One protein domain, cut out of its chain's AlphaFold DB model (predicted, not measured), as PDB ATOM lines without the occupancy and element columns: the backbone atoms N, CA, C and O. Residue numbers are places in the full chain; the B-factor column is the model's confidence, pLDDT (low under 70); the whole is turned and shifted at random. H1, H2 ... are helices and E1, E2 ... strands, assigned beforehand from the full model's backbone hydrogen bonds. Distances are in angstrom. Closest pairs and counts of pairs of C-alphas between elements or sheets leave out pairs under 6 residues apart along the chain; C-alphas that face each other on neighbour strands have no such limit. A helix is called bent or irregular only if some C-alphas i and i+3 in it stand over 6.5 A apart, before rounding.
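AT A GLANCE: This is residues 17 to 95 of the 256 residues of an uncharacterized protein of Cryomyces minteri (UniProt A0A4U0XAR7). With little regular structure, this is a two-stranded ribbon bent at a corner: E1 and E4 form one arm, E2 and E3 the other, and E1 runs on into E2 at 88 degrees. A loop, residues 31 to 65, joins E2 to E3, and residues 87 to 95, holding H1, stick out. Of the 79 printed residues only 30 are in named elements, and these are mostly strand, 24 of the 30; along the chain come E1, E2, E3, E4 and H1, with antiparallel sheets E1 - E4 and E2 - E3. It is only just extended, close to loose, radius of gyration of the C-alphas 17.8 A, spanning 53 by 30 by 29 A.

IN THESE COORDINATES: E1, residues 17 to 21, 12.8 A, starts at C-alpha (108.802, 149.037, 170.660). E2 is 24 to 30, 16.1 A; E3 66 to 71, 15.8 A; E4 80 to 85, 16.4 A. H1, 89 to 94, 8.7 A, ends at C-alpha (93.462, 163.614, 172.482).

HOW THE PARTS SIT: In E1 and E4, N 19 and O 82 are 2.8 A apart. In hairpin E2 and E3, N 28 and O 68 are 2.8 A apart. In H1 every O i to N i+4 pair is within hydrogen-bond range. E1 and E3 are apart.

THE WHOLE: The printed part has no cut. The link E2 to E3 is long; residues 34 to 59 have pLDDT under 70.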
ATOM      1  N   ILE A  17     108.168 150.205 171.268       88.56
ATOM      2  CA  ILE A  17     108.802 149.037 170.660       88.56
ATOM      3  C   ILE A  17     109.408 149.477 169.332       88.56
ATOM      4  O   ILE A  17     108.701 150.000 168.468       88.56
ATOM      5  N   GLU A  18     110.698 149.215 169.139       92.94
ATOM      6  CA  GLU A  18     111.354 149.355 167.841       92.94
ATOM      7  C   GLU A  18     111.546 147.985 167.186       92.94
ATOM      8  O   GLU A  18     112.161 147.082 167.752       92.94
ATOM      9  N   ILE A  19     111.028 147.835 165.969       90.25
ATOM     10  CA  ILE A  19     111.217 146.650 165.136       90.25
ATOM     11  C   ILE A  19     112.115 147.037 163.963       90.25
ATOM     12  O   ILE A  19     111.707 147.799 163.087       90.25
ATOM     13  N   LYS A  20     113.329 146.481 163.926       93.38
ATOM     14  CA  LYS A  20     114.250 146.601 162.787       93.38
ATOM     15  C   LYS A  20     114.083 145.405 161.859       93.38
ATOM     16  O   LYS A  20     114.271 144.259 162.268       93.38
ATOM     17  N   VAL A  21     113.733 145.667 160.607       92.25
ATOM     18  CA  VAL A  21     113.510 144.649 159.578       92.25
ATOM     19  C   VAL A  21     114.627 144.725 158.552       92.25
ATOM     20  O   VAL A  21     114.758 145.721 157.849       92.25
ATOM     21  N   PHE A  22     115.393 143.645 158.440       92.50
ATOM     22  CA  PHE A  22     116.493 143.511 157.491       92.50
ATOM     23  C   PHE A  22     116.025 142.730 156.266       92.50
ATOM     24  O   PHE A  22     115.527 141.603 156.400       92.50
ATOM     25  N   ARG A  23     116.204 143.283 155.064       92.50
ATOM     26  CA  ARG A  23     115.933 142.535 153.831       92.50
ATOM     27  C   ARG A  23     117.182 141.791 153.398       92.50
ATOM     28  O   ARG A  23     118.252 142.372 153.253       92.50
ATOM     29  N   SER A  24     117.027 140.494 153.152       93.38
ATOM     30  CA  SER A  24     118.104 139.647 152.642       93.38
ATOM     31  C   SER A  24     117.691 138.926 151.365       93.38
ATOM     32  O   SER A  24     116.534 138.529 151.207       93.38
ATOM     33  N   SER A  25     118.640 138.771 150.442       94.31
ATOM     34  CA  SER A  25     118.451 138.020 149.194       94.31
ATOM     35  C   SER A  25     118.838 136.549 149.351       94.31
ATOM     36  O   SER A  25     118.251 135.673 148.714       94.31
ATOM     37  N   ALA A  26     119.806 136.267 150.223       91.94
ATOM     38  CA  ALA A  26     120.346 134.938 150.457       91.94
ATOM     39  C   ALA A  26     120.807 134.761 151.911       91.94
ATOM     40  O   ALA A  26     121.042 135.723 152.644       91.94
ATOM     41  N   ARG A  27     120.964 133.496 152.315       92.50
ATOM     42  CA  ARG A  27     121.561 133.107 153.595       92.50
ATOM     43  C   ARG A  27     122.491 131.913 153.415       92.50
ATOM     44  O   ARG A  27     122.168 130.992 152.665       92.50
ATOM     45  N   LYS A  28     123.597 131.884 154.154       90.88
ATOM     46  CA  LYS A  28     124.593 130.807 154.134       90.88
ATOM     47  C   LYS A  28     124.774 130.255 155.538       90.88
ATOM     48  O   LYS A  28     125.013 131.011 156.473       90.88
ATOM     49  N   ARG A  29     124.641 128.935 155.700       89.31
ATOM     50  CA  ARG A  29     124.880 128.279 156.994       89.31
ATOM     51  C   ARG A  29     126.372 128.332 157.311       89.31
ATOM     52  O   ARG A  29     127.180 127.955 156.468       89.31
ATOM     53  N   ILE A  30     126.710 128.742 158.525       86.00
ATOM     54  CA  ILE A  30     128.085 128.767 159.027       86.00
ATOM     55  C   ILE A  30     128.214 127.903 160.283       86.00
ATOM     56  O   ILE A  30     127.228 127.618 160.973       86.00
ATOM     57  N   ALA A  31     129.433 127.434 160.544       83.31
ATOM     58  CA  ALA A  31     129.771 126.823 161.820       83.31
ATOM     59  C   ALA A  31     129.786 127.898 162.915       83.31
ATOM     60  O   ALA A  31     129.967 129.082 162.634       83.31
ATOM     61  N   LYS A  32     129.589 127.482 164.170       78.25
ATOM     62  CA  LYS A  32     129.755 128.377 165.313       78.25
ATOM     63  C   LYS A  32     131.241 128.707 165.452       78.25
ATOM     64  O   LYS A  32     131.986 127.887 165.979       78.25
ATOM     65  N   VAL A  33     131.663 129.878 164.988       70.94
ATOM     66  CA  VAL A  33     132.987 130.418 165.311       70.94
ATOM     67  C   VAL A  33     132.846 131.068 166.684       70.94
ATOM     68  O   VAL A  33     132.153 132.067 166.834       70.94
ATOM     69  N   ALA A  34     133.362 130.410 167.721       56.88
ATOM     70  CA  ALA A  34     133.121 130.799 169.112       56.88
ATOM     71  C   ALA A  34     133.968 131.996 169.582       56.88
ATOM     72  O   ALA A  34     133.712 132.513 170.668       56.88
ATOM     73  N   GLU A  35     134.972 132.397 168.804       59.12
ATOM     74  CA  GLU A  35     135.977 133.381 169.222       59.12
ATOM     75  C   GLU A  35     135.644 134.801 168.750       59.12
ATOM     76  O   GLU A  35     135.729 135.728 169.542       59.12
ATOM     77  N   GLU A  36     135.134 134.955 167.525       57.03
ATOM     78  CA  GLU A  36     134.876 136.258 166.883       57.03
ATOM     79  C   GLU A  36     133.763 137.085 167.560       57.03
ATOM     80  O   GLU A  36     133.793 138.306 167.561       57.03
ATOM     81  N   TYR A  37     132.785 136.433 168.197       52.56
ATOM     82  CA  TYR A  37     131.595 137.113 168.733       52.56
ATOM     83  C   TYR A  37     131.709 137.546 170.198       52.56
ATOM     84  O   TYR A  37     130.743 138.066 170.750       52.56
ATOM     85  N   LYS A  38     132.848 137.317 170.863       53.34
ATOM     86  CA  LYS A  38     133.039 137.799 172.244       53.34
ATOM     87  C   LYS A  38     133.326 139.297 172.309       53.34
ATOM     88  O   LYS A  38     133.114 139.898 173.355       53.34
ATOM     89  N   GLU A  39     133.819 139.870 171.217       53.53
ATOM     90  CA  GLU A  39     134.310 141.249 171.174       53.53
ATOM     91  C   GLU A  39     133.289 142.217 170.559       53.53
ATOM     92  O   GLU A  39     133.310 143.406 170.863       53.53
ATOM     93  N   GLU A  40     132.347 141.710 169.757       53.28
ATOM     94  CA  GLU A  40     131.388 142.525 169.000       53.28
ATOM     95  C   GLU A  40     129.985 142.602 169.618       53.28
ATOM     96  O   GLU A  40     129.075 143.107 168.963       53.28
ATOM     97  N   GLU A  41     129.759 142.115 170.847       51.12
ATOM     98  CA  GLU A  41     128.446 142.270 171.486       51.12
ATOM     99  C   GLU A  41     128.101 143.766 171.629       51.12
ATOM    100  O   GLU A  41     128.702 144.473 172.452       51.12
ATOM    101  N   PRO A  42     127.110 144.276 170.869       44.50
ATOM    102  CA  PRO A  42     126.678 145.654 170.971       44.50
ATOM    103  C   PRO A  42     125.805 145.754 172.223       44.50
ATOM    104  O   PRO A  42     124.585 145.625 172.175       44.50
ATOM    105  N   GLY A  43     126.464 145.890 173.371       46.03
ATOM    106  CA  GLY A  43     125.826 145.857 174.684       46.03
ATOM    107  C   GLY A  43     126.793 145.692 175.855       46.03
ATOM    108  O   GLY A  43     126.425 146.031 176.974       46.03
ATOM    109  N   ALA A  44     128.039 145.262 175.621       47.84
ATOM    110  CA  ALA A  44     129.009 145.066 176.705       47.84
ATOM    111  C   ALA A  44     129.418 146.374 177.420       47.84
ATOM    112  O   ALA A  44     129.731 146.356 178.606       47.84
ATOM    113  N   ASN A  45     129.375 147.518 176.721       51.50
ATOM    114  CA  ASN A  45     129.859 148.809 177.236       51.50
ATOM    115  C   ASN A  45     128.754 149.806 177.626       51.50
ATOM    116  O   ASN A  45     129.054 150.869 178.164       51.50
ATOM    117  N   ALA A  46     127.484 149.496 177.362       47.06
ATOM    118  CA  ALA A  46     126.354 150.338 177.741       47.06
ATOM    119  C   ALA A  46     125.448 149.498 178.637       47.06
ATOM    120  O   ALA A  46     124.856 148.537 178.155       47.06
ATOM    121  N   GLY A  47     125.393 149.829 179.933       44.12
ATOM    122  CA  GLY A  47     124.771 149.067 181.030       44.12
ATOM    123  C   GLY A  47     123.250 148.854 180.957       44.12
ATOM    124  O   GLY A  47     122.559 149.002 181.958       44.12
ATOM    125  N   GLY A  48     122.735 148.502 179.784       46.62
ATOM    126  CA  GLY A  48     121.351 148.157 179.481       46.62
ATOM    127  C   GLY A  48     121.224 147.243 178.256       46.62
ATOM    128  O   GLY A  48     120.141 147.142 177.684       46.62
ATOM    129  N   GLY A  49     122.308 146.588 177.818       39.75
ATOM    130  CA  GLY A  49     122.224 145.538 176.808       39.75
ATOM    131  C   GLY A  49     121.388 144.381 177.343       39.75
ATOM    132  O   GLY A  49     121.714 143.804 178.379       39.75
ATOM    133  N   ILE A  50     120.291 144.053 176.660       44.75
ATOM    134  CA  ILE A  50     119.574 142.799 176.882       44.75
ATOM    135  C   ILE A  50     120.585 141.702 176.556       44.75
ATOM    136  O   ILE A  50     120.817 141.420 175.381       44.75
ATOM    137  N   ASP A  51     121.213 141.139 177.591       48.78
ATOM    138  CA  ASP A  51     121.999 139.917 177.483       48.78
ATOM    139  C   ASP A  51     121.139 138.954 176.668       48.78
ATOM    140  O   ASP A  51     119.970 138.712 177.005       48.78
ATOM    141  N   LEU A  52     121.669 138.478 175.540       51.59
ATOM    142  CA  LEU A  52     121.056 137.449 174.707       51.59
ATOM    143  C   LEU A  52     121.093 136.124 175.489       51.59
ATOM    144  O   LEU A  52     121.592 135.103 175.009       51.59
ATOM    145  N   LEU A  53     120.518 136.123 176.696       50.53
ATOM    146  CA  LEU A  53     120.126 135.010 177.538       50.53
ATOM    147  C   LEU A  53     119.181 134.150 176.722       50.53
ATOM    148  O   LEU A  53     117.972 134.260 176.880       50.53
ATOM    149  N   LYS A  54     119.731 133.355 175.795       54.41
ATOM    150  CA  LYS A  54     119.057 132.344 174.967       54.41
ATOM    151  C   LYS A  54     117.543 132.554 174.949       54.41
ATOM    152  O   LYS A  54     116.803 131.773 175.543       54.41
ATOM    153  N   ALA A  55     117.090 133.625 174.296       52.25
ATOM    154  CA  ALA A  55     115.688 134.045 174.361       52.25
ATOM    155  C   ALA A  55     114.724 133.009 173.739       52.25
ATOM    156  O   ALA A  55     113.507 133.145 173.815       52.25
ATOM    157  N   GLY A  56     115.264 131.940 173.141       56.34
ATOM    158  CA  GLY A  56     114.543 130.722 172.805       56.34
ATOM    159  C   GLY A  56     115.014 129.532 173.641       56.34
ATOM    160  O   GLY A  56     116.214 129.279 173.774       56.34
ATOM    161  N   HIS A  57     114.058 128.730 174.116       55.56
ATOM    162  CA  HIS A  57     114.298 127.408 174.695       55.56
ATOM    163  C   HIS A  57     114.723 126.413 173.597       55.56
ATOM    164  O   HIS A  57     114.001 125.477 173.257       55.56
ATOM    165  N   VAL A  58     115.891 126.633 172.990       64.62
ATOM    166  CA  VAL A  58     116.515 125.642 172.110       64.62
ATOM    167  C   VAL A  58     116.984 124.513 173.014       64.62
ATOM    168  O   VAL A  58     117.841 124.711 173.883       64.62
ATOM    169  N   ARG A  59     116.382 123.329 172.871       67.38
ATOM    170  CA  ARG A  59     116.737 122.189 173.719       67.38
ATOM    171  C   ARG A  59     118.201 121.845 173.461       67.38
ATOM    172  O   ARG A  59     118.678 121.961 172.339       67.38
ATOM    173  N   LYS A  60     118.916 121.327 174.468       70.12
ATOM    174  CA  LYS A  60     120.323 120.881 174.314       70.12
ATOM    175  C   LYS A  60     120.534 119.876 173.164       70.12
ATOM    176  O   LYS A  60     121.660 119.685 172.729       70.12
ATOM    177  N   ARG A  61     119.462 119.212 172.712       71.75
ATOM    178  CA  ARG A  61     119.468 118.234 171.614       71.75
ATOM    179  C   ARG A  61     119.194 118.847 170.240       71.75
ATOM    180  O   ARG A  61     119.422 118.172 169.240       71.75
ATOM    181  N   ASP A  62     118.719 120.086 170.177       74.25
ATOM    182  CA  ASP A  62     118.432 120.742 168.909       74.25
ATOM    183  C   ASP A  62     119.728 121.354 168.355       74.25
ATOM    184  O   ASP A  62     120.419 122.096 169.062       74.25
ATOM    185  N   PRO A  63     120.106 121.052 167.101       74.38
ATOM    186  CA  PRO A  63     121.341 121.563 166.531       74.38
ATOM    187  C   PRO A  63     121.257 123.082 166.383       74.38
ATOM    188  O   PRO A  63     120.429 123.595 165.628       74.38
ATOM    189  N   GLN A  64     122.151 123.803 167.056       76.69
ATOM    190  CA  GLN A  64     122.267 125.250 166.909       76.69
ATOM    191  C   GLN A  64     122.841 125.567 165.521       76.69
ATOM    192  O   GLN A  64     123.960 125.173 165.185       76.69
ATOM    193  N   ARG A  65     122.048 126.231 164.678       84.38
ATOM    194  CA  ARG A  65     122.433 126.602 163.309       84.38
ATOM    195  C   ARG A  65     122.688 128.100 163.253       84.38
ATOM    196  O   ARG A  65     121.850 128.871 163.703       84.38
ATOM    197  N   TYR A  66     123.812 128.478 162.662       85.19
ATOM    198  CA  TYR A  66     124.209 129.867 162.460       85.19
ATOM    199  C   TYR A  66     124.150 130.193 160.972       85.19
ATOM    200  O   TYR A  66     124.387 129.317 160.133       85.19
ATOM    201  N   TYR A  67     123.808 131.437 160.647       87.50
ATOM    202  CA  TYR A  67     123.640 131.891 159.272       87.50
ATOM    203  C   TYR A  67     124.289 133.262 159.082       87.50
ATOM    204  O   TYR A  67     124.078 134.146 159.906       87.50
ATOM    205  N   LYS A  68     125.021 133.442 157.979       90.44
ATOM    206  CA  LYS A  68     125.338 134.762 157.417       90.44
ATOM    207  C   LYS A  68     124.245 135.130 156.409       90.44
ATOM    208  O   LYS A  68     123.762 134.243 155.699       90.44
ATOM    209  N   TYR A  69     123.871 136.401 156.328       89.75
ATOM    210  CA  TYR A  69     122.840 136.901 155.411       89.75
ATOM    211  C   TYR A  69     123.443 137.905 154.426       89.75
ATOM    212  O   TYR A  69     124.240 138.746 154.829       89.75
ATOM    213  N   ALA A  70     123.040 137.832 153.157       91.56
ATOM    214  CA  ALA A  70     123.349 138.856 152.161       91.56
ATOM    215  C   ALA A  70     122.262 139.933 152.208       91.56
ATOM    216  O   ALA A  70     121.145 139.698 151.733       91.56
ATOM    217  N   LEU A  71     122.574 141.070 152.833       92.50
ATOM    218  CA  LEU A  71     121.649 142.194 152.974       92.50
ATOM    219  C   LEU A  71     121.458 142.897 151.625       92.50
ATOM    220  O   LEU A  71     122.391 143.013 150.834       92.50
ATOM    221  N   VAL A  72     120.219 143.294 151.344       91.56
ATOM    222  CA  VAL A  72     119.840 144.011 150.112       91.56
ATOM    223  C   VAL A  72     119.909 145.522 150.314       91.56
ATOM    224  O   VAL A  72     120.146 146.262 149.364       91.56
ATOM    225  N   ASP A  73     119.653 145.965 151.542       92.50
ATOM    226  CA  ASP A  73     119.589 147.375 151.905       92.50
ATOM    227  C   ASP A  73     121.017 147.953 152.118       92.50
ATOM    228  O   ASP A  73     121.956 147.178 152.329       92.50
ATOM    229  N   PRO A  74     121.212 149.287 152.030       87.88
ATOM    230  CA  PRO A  74     122.530 149.929 152.115       87.88
ATOM    231  C   PRO A  74     123.286 149.617 153.409       87.88
ATOM    232  O   PRO A  74     122.671 149.441 154.455       87.88
ATOM    233  N   VAL A  75     124.621 149.626 153.359       82.56
ATOM    234  CA  VAL A  75     125.479 149.273 154.510       82.56
ATOM    235  C   VAL A  75     125.297 150.232 155.689       82.56
ATOM    236  O   VAL A  75     125.289 149.783 156.832       82.56
ATOM    237  N   ASP A  76     125.074 151.520 155.419       88.69
ATOM    238  CA  ASP A  76     124.891 152.532 156.469       88.69
ATOM    239  C   ASP A  76     123.557 152.365 157.216       88.69
ATOM    240  O   ASP A  76     123.454 152.667 158.406       88.69
ATOM    241  N   GLN A  77     122.525 151.859 156.529       86.88
ATOM    242  CA  GLN A  77     121.193 151.648 157.095       86.88
ATOM    243  C   GLN A  77     120.530 150.393 156.500       86.88
ATOM    244  O   GLN A  77     119.601 150.490 155.691       86.88
ATOM    245  N   PRO A  78     120.969 149.188 156.906       88.25
ATOM    246  CA  PRO A  78     120.572 147.942 156.253       88.25
ATOM    247  C   PRO A  78     119.224 147.396 156.756       88.25
ATOM    248  O   PRO A  78     118.955 146.194 156.683       88.25
ATOM    249  N   PHE A  79     118.392 148.263 157.333       90.50
ATOM    250  CA  PHE A  79     117.119 147.895 157.929       90.50
ATOM    251  C   PHE A  79     116.082 149.008 157.798       90.50
ATOM    252  O   PHE A  79     116.383 150.198 157.893       90.50
ATOM    253  N   ALA A  80     114.826 148.597 157.662       92.31
ATOM    254  CA  ALA A  80     113.681 149.461 157.890       92.31
ATOM    255  C   ALA A  80     113.303 149.425 159.376       92.31
ATOM    256  O   ALA A  80     113.216 148.350 159.973       92.31
ATOM    257  N   THR A  81     113.053 150.591 159.965       92.44
ATOM    258  CA  THR A  81     112.686 150.718 161.379       92.44
ATOM    259  C   THR A  81     111.205 151.038 161.513       92.44
ATOM    260  O   THR A  81     110.724 152.019 160.951       92.44
ATOM    261  N   PHE A  82     110.492 150.247 162.308       93.94
ATOM    262  CA  PHE A  82     109.106 150.497 162.685       93.94
ATOM    263  C   PHE A  82     109.050 150.784 164.182       93.94
ATOM    264  O   PHE A  82     109.468 149.950 164.984       93.94
ATOM    265  N   ARG A  83     108.545 151.960 164.559       93.25
ATOM    266  CA  ARG A  83     108.402 152.372 165.960       93.25
ATOM    267  C   ARG A  83     106.939 152.357 166.365       93.25
ATOM    268  O   ARG A  83     106.102 152.969 165.705       93.25
ATOM    269  N   TYR A  84     106.652 151.666 167.459       90.31
ATOM    270  CA  TYR A  84     105.323 151.548 168.038       90.31
ATOM    271  C   TYR A  84     105.335 152.181 169.415       90.31
ATOM    272  O   TYR A  84     105.853 151.597 170.360       90.31
ATOM    273  N   TYR A  85     104.763 153.371 169.515       89.44
ATOM    274  CA  TYR A  85     104.663 154.100 170.769       89.44
ATOM    275  C   TYR A  85     103.531 153.535 171.618       89.44
ATOM    276  O   TYR A  85     102.389 153.437 171.152       89.44
ATOM    277  N   TYR A  86     103.823 153.205 172.871       87.56
ATOM    278  CA  TYR A  86     102.786 152.938 173.848       87.56
ATOM    279  C   TYR A  86     102.118 154.263 174.205       87.56
ATOM    280  O   TYR A  86     102.763 155.236 174.592       87.56
ATOM    281  N   ARG A  87     100.801 154.325 174.017       86.75
ATOM    282  CA  ARG A  87     100.002 155.509 174.327       86.75
ATOM    283  C   ARG A  87      98.950 155.152 175.362       86.75
ATOM    284  O   ARG A  87      98.315 154.099 175.279       86.75
ATOM    285  N   THR A  88      98.749 156.037 176.332       87.44
ATOM    286  CA  THR A  88      97.656 155.898 177.301       87.44
ATOM    287  C   THR A  88      96.309 156.174 176.629       87.44
ATOM    288  O   THR A  88      96.243 156.836 175.591       87.44
ATOM    289  N   LEU A  89      95.204 155.711 177.226       88.00
ATOM    290  CA  LEU A  89      93.859 155.977 176.692       88.00
ATOM    291  C   LEU A  89      93.585 157.485 176.561       88.00
ATOM    292  O   LEU A  89      93.109 157.927 175.524       88.00
ATOM    293  N   ALA A  90      94.001 158.284 177.548       86.56
ATOM    294  CA  ALA A  90      93.871 159.742 177.502       86.56
ATOM    295  C   ALA A  90      94.691 160.383 176.362       86.56
ATOM    296  O   ALA A  90      94.310 161.413 175.806       86.56
ATOM    297  N   GLN A  91      95.843 159.807 175.995       87.38
ATOM    298  CA  GLN A  91      96.603 160.255 174.821       87.38
ATOM    299  C   GLN A  91      95.888 159.891 173.514       87.38
ATOM    300  O   GLN A  91      95.854 160.712 172.604       87.38
ATOM    301  N   LEU A  92      95.288 158.701 173.425       88.19
ATOM    302  CA  LEU A  92      94.509 158.276 172.257       88.19
ATOM    303  C   LEU A  92      93.253 159.136 172.056       88.19
ATOM    304  O   LEU A  92      92.966 159.533 170.930       88.19
ATOM    305  N   GLU A  93      92.560 159.495 173.137       89.62
ATOM    306  CA  GLU A  93      91.405 160.402 173.099       89.62
ATOM    307  C   GLU A  93      91.783 161.795 172.582       89.62
ATOM    308  O   GLU A  93      91.087 162.335 171.723       89.62
ATOM    309  N   ARG A  94      92.926 162.346 173.018       89.06
ATOM    310  CA  ARG A  94      93.462 163.614 172.482       89.06
ATOM    311  C   ARG A  94      93.770 163.547 170.986       89.06
ATOM    312  O   ARG A  94      93.678 164.561 170.304       89.06
ATOM    313  N   LEU A  95      94.110 162.364 170.477       88.88
ATOM    314  CA  LEU A  95      94.326 162.110 169.050       88.88
ATOM    315  C   LEU A  95      93.021 161.808 168.288       88.88
ATOM    316  O   LEU A  95      93.067 161.510 167.097       88.88
TER     317      LEU A  95